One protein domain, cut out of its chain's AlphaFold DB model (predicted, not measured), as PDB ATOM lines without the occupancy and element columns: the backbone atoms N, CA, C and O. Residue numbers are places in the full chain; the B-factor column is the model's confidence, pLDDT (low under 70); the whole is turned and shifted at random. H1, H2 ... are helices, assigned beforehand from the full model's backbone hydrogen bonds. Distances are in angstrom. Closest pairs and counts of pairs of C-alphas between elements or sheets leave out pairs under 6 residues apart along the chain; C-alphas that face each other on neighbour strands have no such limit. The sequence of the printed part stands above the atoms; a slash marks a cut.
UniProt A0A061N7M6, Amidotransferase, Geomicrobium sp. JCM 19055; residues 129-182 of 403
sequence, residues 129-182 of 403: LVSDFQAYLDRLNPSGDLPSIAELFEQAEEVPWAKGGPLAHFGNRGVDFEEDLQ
ATOM      1  N   LEU A 129     -21.285  -9.025  22.961       95.19
ATOM      2  CA  LEU A 129     -22.230  -8.080  22.345       95.19
ATOM      3  C   LEU A 129     -21.695  -7.486  21.037       95.19
ATOM      4  O   LEU A 129     -22.410  -7.466  20.034       95.19
ATOM      5  N   VAL A 130     -20.443  -7.017  21.027       95.75
ATOM      6  CA  VAL A 130     -19.848  -6.380  19.842       95.75
ATOM      7  C   VAL A 130     -19.706  -7.375  18.688       95.75
ATOM      8  O   VAL A 130     -20.096  -7.053  17.562       95.75
ATOM      9  N   SER A 131     -19.211  -8.587  18.953       95.25
ATOM     10  CA  SER A 131     -19.027  -9.603  17.912       95.25
ATOM     11  C   SER A 131     -20.328 -10.226  17.430       95.25
ATOM     12  O   SER A 131     -20.481 -10.476  16.230       95.25
ATOM     13  N   ASP A 132     -21.312 -10.368  18.311       94.00
ATOM     14  CA  ASP A 132     -22.662 -10.778  17.943       94.00
ATOM     15  C   ASP A 132     -23.310  -9.768  16.992       94.00
ATOM     16  O   ASP A 132     -23.837 -10.151  15.938       94.00
ATOM     17  N   PHE A 133     -23.220  -8.474  17.311       94.38
ATOM     18  CA  PHE A 133     -23.723  -7.414  16.441       94.38
ATOM     19  C   PHE A 133     -22.973  -7.340  15.112       94.38
ATOM     20  O   PHE A 133     -23.618  -7.203  14.071       94.38
ATOM     21  N   GLN A 134     -21.643  -7.456  15.110       94.75
ATOM     22  CA  GLN A 134     -20.870  -7.465  13.866       94.75
ATOM     23  C   GLN A 134     -21.301  -8.626  12.964       94.75
ATOM     24  O   GLN A 134     -21.612  -8.418  11.790       94.75
ATOM     25  N   ALA A 135     -21.433  -9.834  13.521       91.88
ATOM     26  CA  ALA A 135     -21.904 -10.998  12.777       91.88
ATOM     27  C   ALA A 135     -23.340 -10.817  12.248       91.88
ATOM     28  O   ALA A 135     -23.681 -11.330  11.179       91.88
ATOM     29  N   TYR A 136     -24.203 -10.104  12.978       93.06
ATOM     30  CA  TYR A 136     -25.542  -9.740  12.510       93.06
ATOM     31  C   TYR A 136     -25.504  -8.765  11.327       93.06
ATOM     32  O   TYR A 136     -26.165  -9.020  10.316       93.06
ATOM     33  N   LEU A 137     -24.704  -7.699  11.411       93.62
ATOM     34  CA  LEU A 137     -24.554  -6.715  10.334       93.62
ATOM     35  C   LEU A 137     -24.011  -7.357   9.056       93.62
ATOM     36  O   LEU A 137     -24.553  -7.106   7.981       93.62
ATOM     37  N   ASP A 138     -23.031  -8.255   9.161       92.19
ATOM     38  CA  ASP A 138     -22.496  -8.981   8.004       92.19
ATOM     39  C   ASP A 138     -23.570  -9.809   7.291       92.19
ATOM     40  O   ASP A 138     -23.651  -9.817   6.061       92.19
ATOM     41  N   ARG A 139     -24.443 -10.484   8.054       90.06
ATOM     42  CA  ARG A 139     -25.567 -11.250   7.489       90.06
ATOM     43  C   ARG A 139     -26.587 -10.352   6.788       90.06
ATOM     44  O   ARG A 139     -27.187 -10.784   5.804       90.06
ATOM     45  N   LEU A 140     -26.775  -9.123   7.270       90.88
ATOM     46  CA  LEU A 140     -27.638  -8.119   6.642       90.88
ATOM     47  C   LEU A 140     -26.994  -7.402   5.451       90.88
ATOM     48  O   LEU A 140     -27.698  -6.685   4.739       90.88
ATOM     49  N   ASN A 141     -25.692  -7.586   5.216       90.75
ATOM     50  CA  ASN A 141     -24.916  -6.811   4.255       90.75
ATOM     51  C   ASN A 141     -24.458  -7.611   3.017       90.75
ATOM     52  O   ASN A 141     -23.264  -7.641   2.709       90.75
ATOM     53  N   PRO A 142     -25.354  -8.254   2.241       84.44
ATOM     54  CA  PRO A 142     -24.934  -9.036   1.080       84.44
ATOM     55  C   PRO A 142     -24.314  -8.177  -0.038       84.44
ATOM     56  O   PRO A 142     -23.626  -8.724  -0.899       84.44
ATOM     57  N   SER A 143     -24.565  -6.861  -0.056       88.56
ATOM     58  CA  SER A 143     -23.978  -5.932  -1.032       88.56
ATOM     59  C   SER A 143     -22.631  -5.348  -0.595       88.56
ATOM     60  O   SER A 143     -21.868  -4.913  -1.456       88.56
ATOM     61  N   GLY A 144     -22.310  -5.388   0.702       86.38
ATOM     62  CA  GLY A 144     -21.096  -4.793   1.264       86.38
ATOM     63  C   GLY A 144     -21.188  -3.285   1.532       86.38
ATOM     64  O   GLY A 144     -20.157  -2.662   1.758       86.38
ATOM     65  N   ASP A 145     -22.388  -2.696   1.505       90.06
ATOM     66  CA  ASP A 145     -22.603  -1.250   1.663       90.06
ATOM     67  C   ASP A 145     -22.996  -0.826   3.091       90.06
ATOM     68  O   ASP A 145     -23.043   0.370   3.381       90.06
ATOM     69  N   LEU A 146     -23.310  -1.772   3.986       89.19
ATOM     70  CA  LEU A 146     -23.550  -1.463   5.398       89.19
ATOM     71  C   LEU A 146     -22.226  -1.258   6.154       89.19
ATOM     72  O   LEU A 146     -21.281  -2.018   5.929       89.19
ATOM     73  N   PRO A 147     -22.167  -0.272   7.067       91.31
ATOM     74  CA  PRO A 147     -21.032  -0.094   7.966       91.31
ATOM     75  C   PRO A 147     -20.907  -1.256   8.962       91.31
ATOM     76  O   PRO A 147     -21.897  -1.877   9.354       91.31
ATOM     77  N   SER A 148     -19.679  -1.504   9.409       92.81
ATOM     78  CA  SER A 148     -19.363  -2.312  10.593       92.81
ATOM     79  C   SER A 148     -19.908  -1.679  11.880       92.81
ATOM     80  O   SER A 148     -20.233  -0.490  11.913       92.81
ATOM     81  N   ILE A 149     -19.964  -2.446  12.974       93.25
ATOM     82  CA  ILE A 149     -20.366  -1.897  14.282       93.25
ATOM     83  C   ILE A 149     -19.422  -0.776  14.746       93.25
ATOM     84  O   ILE A 149     -19.880   0.229  15.289       93.25
ATOM     85  N   ALA A 150     -18.121  -0.906  14.470       92.12
ATOM     86  CA  ALA A 150     -17.134   0.125  14.772       92.12
ATOM     87  C   ALA A 150     -17.429   1.421  14.001       92.12
ATOM     88  O   ALA A 150     -17.524   2.486  14.604       92.12
ATOM     89  N   GLU A 151     -17.679   1.330  12.691       92.38
ATOM     90  CA  GLU A 151     -18.038   2.491  11.864       92.38
ATOM     91  C   GLU A 151     -19.383   3.111  12.271       92.38
ATOM     92  O   GLU A 151     -19.541   4.329  12.190       92.38
ATOM     93  N   LEU A 152     -20.356   2.305  12.715       90.50
ATOM     94  CA  LEU A 152     -21.629   2.809  13.242       90.50
ATOM     95  C   LEU A 152     -21.424   3.643  14.507       90.50
ATOM     96  O   LEU A 152     -22.016   4.715  14.627       90.50
ATOM     97  N   PHE A 153     -20.584   3.181  15.433       90.19
ATOM     98  CA  PHE A 153     -20.292   3.939  16.647       90.19
ATOM     99  C   PHE A 153     -19.383   5.146  16.399       90.19
ATOM    100  O   PHE A 153     -19.571   6.164  17.055       90.19
ATOM    101  N   GLU A 154     -18.474   5.104  15.422       88.62
ATOM    102  CA  GLU A 154     -17.719   6.295  14.994       88.62
ATOM    103  C   GLU A 154     -18.620   7.380  14.382       88.62
ATOM    104  O   GLU A 154     -18.316   8.570  14.481       88.62
ATOM    105  N   GLN A 155     -19.728   6.986  13.747       89.31
ATOM    106  CA  GLN A 155     -20.730   7.912  13.210       89.31
ATOM    107  C   GLN A 155     -21.680   8.464  14.278       89.31
ATOM    108  O   GLN A 155     -22.399   9.429  14.001       89.31
ATOM    109  N   ALA A 156     -21.717   7.865  15.470       86.00
ATOM    110  CA  ALA A 156     -22.525   8.375  16.564       86.00
ATOM    111  C   ALA A 156     -21.948   9.710  17.065       86.00
ATOM    112  O   ALA A 156     -20.743   9.860  17.250       86.00
ATOM    113  N   GLU A 157     -22.816  10.698  17.293       83.69
ATOM    114  CA  GLU A 157     -22.401  12.015  17.806       83.69
ATOM    115  C   GLU A 157     -21.862  11.937  19.246       83.69
ATOM    116  O   GLU A 157     -21.075  12.784  19.668       83.69
ATOM    117  N   GLU A 158     -22.263  10.898  19.983       88.62
ATOM    118  CA  GLU A 158     -21.873  10.628  21.363       88.62
ATOM    119  C   GLU A 158     -21.470   9.160  21.539       88.62
ATOM    120  O   GLU A 158     -21.970   8.280  20.840       88.62
ATOM    121  N   VAL A 159     -20.594   8.892  22.514       90.12
ATOM    122  CA  VAL A 159     -20.165   7.533  22.878       90.12
ATOM    123  C   VAL A 159     -21.300   6.834  23.646       90.12
ATOM    124  O   VAL A 159     -21.560   7.212  24.791       90.12
ATOM    125  N   PRO A 160     -21.968   5.804  23.088       89.88
ATOM    126  CA  PRO A 160     -23.202   5.265  23.675       89.88
ATOM    127  C   PRO A 160     -23.031   4.603  25.048       89.88
ATOM    128  O   PRO A 160     -23.993   4.512  25.813       89.88
ATOM    129  N   TRP A 161     -21.822   4.134  25.366       92.81
ATOM    130  CA  TRP A 161     -21.470   3.535  26.658       92.81
ATOM    131  C   TRP A 161     -20.846   4.530  27.648       92.81
ATOM    132  O   TRP A 161     -20.431   4.142  28.739       92.81
ATOM    133  N   ALA A 162     -20.789   5.823  27.312       92.38
ATOM    134  CA  ALA A 162     -20.432   6.851  28.281       92.38
ATOM    135  C   ALA A 162     -21.503   6.974  29.377       92.38
ATOM    136  O   ALA A 162     -22.651   6.566  29.211       92.38
ATOM    137  N   LYS A 163     -21.143   7.577  30.517       90.62
ATOM    138  CA  LYS A 163     -22.062   7.768  31.648       90.62
ATOM    139  C   LYS A 163     -23.352   8.480  31.209       90.62
ATOM    140  O   LYS A 163     -23.295   9.611  30.743       90.62
ATOM    141  N   GLY A 164     -24.499   7.846  31.459       87.75
ATOM    142  CA  GLY A 164     -25.821   8.362  31.082       87.75
ATOM    143  C   GLY A 164     -26.261   7.990  29.663       87.75
ATOM    144  O   GLY A 164     -27.407   8.238  29.310       87.75
ATOM    145  N   GLY A 165     -25.379   7.373  28.873       90.62
ATOM    146  CA  GLY A 165     -25.709   6.813  27.571       90.62
ATOM    147  C   GLY A 165     -26.489   5.495  27.676       90.62
ATOM    148  O   GLY A 165     -26.466   4.829  28.718       90.62
ATOM    149  N   PRO A 166     -27.164   5.082  26.589       89.75
ATOM    150  CA  PRO A 166     -28.032   3.905  26.580       89.75
ATOM    151  C   PRO A 166     -27.287   2.589  26.851       89.75
ATOM    152  O   PRO A 166     -27.892   1.642  27.349       89.75
ATOM    153  N   LEU A 167     -25.980   2.526  26.573       91.88
ATOM    154  CA  LEU A 167     -25.156   1.331  26.775       91.88
ATOM    155  C   LEU A 167     -24.255   1.413  28.019       91.88
ATOM    156  O   LEU A 167     -23.443   0.519  28.250       91.88
ATOM    157  N   ALA A 168     -24.390   2.456  28.847       92.19
ATOM    158  CA  ALA A 168     -23.483   2.725  29.971       92.19
ATOM    159  C   ALA A 168     -23.386   1.579  30.991       92.19
ATOM    160  O   ALA A 168     -22.379   1.425  31.679       92.19
ATOM    161  N   HIS A 169     -24.448   0.786  31.116       90.75
ATOM    162  CA  HIS A 169     -24.534  -0.285  32.099       90.75
ATOM    163  C   HIS A 169     -23.857  -1.587  31.642       90.75
ATOM    164  O   HIS A 169     -23.565  -2.428  32.488       90.75
ATOM    165  N   PHE A 170     -23.569  -1.757  30.345       93.19
ATOM    166  CA  PHE A 170     -22.971  -2.990  29.816       93.19
ATOM    167  C   PHE A 170     -21.515  -3.195  30.241       93.19
ATOM    168  O   PHE A 170     -21.091  -4.341  30.367       93.19
ATOM    169  N   GLY A 171     -20.789  -2.122  30.581       90.94
ATOM    170  CA  GLY A 171     -19.448  -2.237  31.168       90.94
ATOM    171  C   GLY A 171     -19.438  -3.034  32.478       90.94
ATOM    172  O   GLY A 171     -18.567  -3.866  32.704       90.94
ATOM    173  N   ASN A 172     -20.476  -2.875  33.307       88.81
ATOM    174  CA  ASN A 172     -20.637  -3.659  34.539       88.81
ATOM    175  C   ASN A 172     -21.160  -5.084  34.284       88.81
ATOM    176  O   ASN A 172     -21.263  -5.867  35.223       88.81
ATOM    177  N   ARG A 173     -21.521  -5.410  33.037       91.56
ATOM    178  CA  ARG A 173     -22.031  -6.722  32.611       91.56
ATOM    179  C   ARG A 173     -21.028  -7.498  31.747       91.56
ATOM    180  O   ARG A 173     -21.411  -8.475  31.106       91.56
ATOM    181  N   GLY A 174     -19.770  -7.048  31.741       90.62
ATOM    182  CA  GLY A 174     -18.638  -7.721  31.106       90.62
ATOM    183  C   GLY A 174     -18.240  -7.197  29.723       90.62
ATOM    184  O   GLY A 174     -17.287  -7.715  29.158       90.62
ATOM    185  N   VAL A 175     -18.923  -6.185  29.173       94.50
ATOM    186  CA  VAL A 175     -18.584  -5.645  27.842       94.50
ATOM    187  C   VAL A 175     -17.452  -4.630  27.945       94.50
ATOM    188  O   VAL A 175     -17.608  -3.610  28.622       94.50
ATOM    189  N   ASP A 176     -16.355  -4.851  27.224       94.81
ATOM    190  CA  ASP A 176     -15.270  -3.880  27.093       94.81
ATOM    191  C   ASP A 176     -15.316  -3.255  25.697       94.81
ATOM    192  O   ASP A 176     -14.597  -3.642  24.783       94.81
ATOM    193  N   PHE A 177     -16.173  -2.245  25.518       94.25
ATOM    194  CA  PHE A 177     -16.322  -1.584  24.218       94.25
ATOM    195  C   PHE A 177     -15.010  -0.996  23.675       94.25
ATOM    196  O   PHE A 177     -14.867  -0.877  22.459       94.25
ATOM    197  N   GLU A 178     -14.062  -0.599  24.534       92.25
ATOM    198  CA  GLU A 178     -12.788  -0.032  24.077       92.25
ATOM    199  C   GLU A 178     -11.878  -1.109  23.477       92.25
ATOM    200  O   GLU A 178     -11.205  -0.844  22.476       92.25
ATOM    201  N   GLU A 179     -11.855  -2.307  24.062       94.19
ATOM    202  CA  GLU A 179     -11.120  -3.466  23.547       94.19
ATOM    203  C   GLU A 179     -11.862  -4.130  22.376       94.19
ATOM    204  O   GLU A 179     -11.303  -4.269  21.283       94.19
ATOM    205  N   ASP A 180     -13.140  -4.453  22.562       95.06
ATOM    206  CA  ASP A 180     -13.941  -5.266  21.645       95.06
ATOM    207  C   ASP A 180     -14.128  -4.596  20.273       95.06
ATOM    208  O   ASP A 180     -14.128  -5.262  19.236       95.06
ATOM    209  N   LEU A 181     -14.234  -3.261  20.216       94.62
ATOM    210  CA  LEU A 181     -14.363  -2.536  18.943       94.62
ATOM    211  C   LEU A 181     -13.068  -2.495  18.124       94.62
ATOM    212  O   LEU A 181     -13.127  -2.244  16.918       94.62
ATOM    213  N   GLN A 182     -11.904  -2.757  18.729       93.75
ATOM    214  CA  GLN A 182     -10.644  -2.859  17.981       93.75
ATOM    215  C   GLN A 182     -10.581  -4.149  17.158       93.75
ATOM    216  O   GLN A 182      -9.939  -4.168  16.103       93.75
TER     217      GLN A 182
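AT A GLANCE: This is residues 129 to 182 of the 403 residues of the protein "Amidotransferase" of Geomicrobium sp. JCM 19055 (UniProt A0A061N7M6). One helix of 12 residues, H1, runs along one side, and the rest of the printed part makes a wide loop that comes back to the first end of H1: it turns at residues 139 to 145, which stick out free, passes through H2, which is set crosswise to H1, and swings through the long stretch 155 to 169 to the short helices H3 and H4, of 4 residues each. H4 folds back to the beginning of H1, while H3 lies away from H1 and H2. The printed part has 54 residues with four named helices, in the order H1, H2, H3, H4, and no named strand; the class is all helix, though under half of the residues, 26, are in named elements. It is only just compact, close to loose, with a radius of gyration of the C-alphas of 11.9 A, and spans 35 by 23 by 18 A.

IN THESE COORDINATES: H1, residues 129 to 140, measures 16.6 A from C-alpha 129 at (-22.230, -8.080, 22.345) to C-alpha 140 at (-27.638, -8.119, 6.642). H2 is residues 149 to 154, 8.6 A long. H3 is residues 170 to 173, 4.8 A, and H4 is residues 177 to 180, 5.1 A, ending at C-alpha 180 at (-13.941, -5.266, 21.645).

HOW THE PARTS SIT: H1 and H2 touch, about perpendicular at 75 degrees; their closest C-alphas, Gln 134 and Ile 149, are 5.6 A apart. H1 and H4 only just touch, with 3 pairs of C-alphas within 8 A and with residues 130 to 131 of H1 alone; the closest C-alphas are Val 130 and Asp 180, 6.3 A. H3 and H4 are close but not clearly touching, the C-alphas of Gly 171 and Phe 177 being closest at 7.6 A. H3 is apart from H1 and H2, and H2 from H4. In H1 and H2 every O i to N i+4 pair is within hydrogen-bond range; H3 and H4 are too short for such a pair.

THE WHOLE: The two farthest C-alphas, Ser 143 and Asn 172, are 35.8 A apart. The printed part has no cut, and the link from H2 to H3 is long, 15 residues. Mean pLDDT of the printed part is 91.4, and no printed residue is under 70.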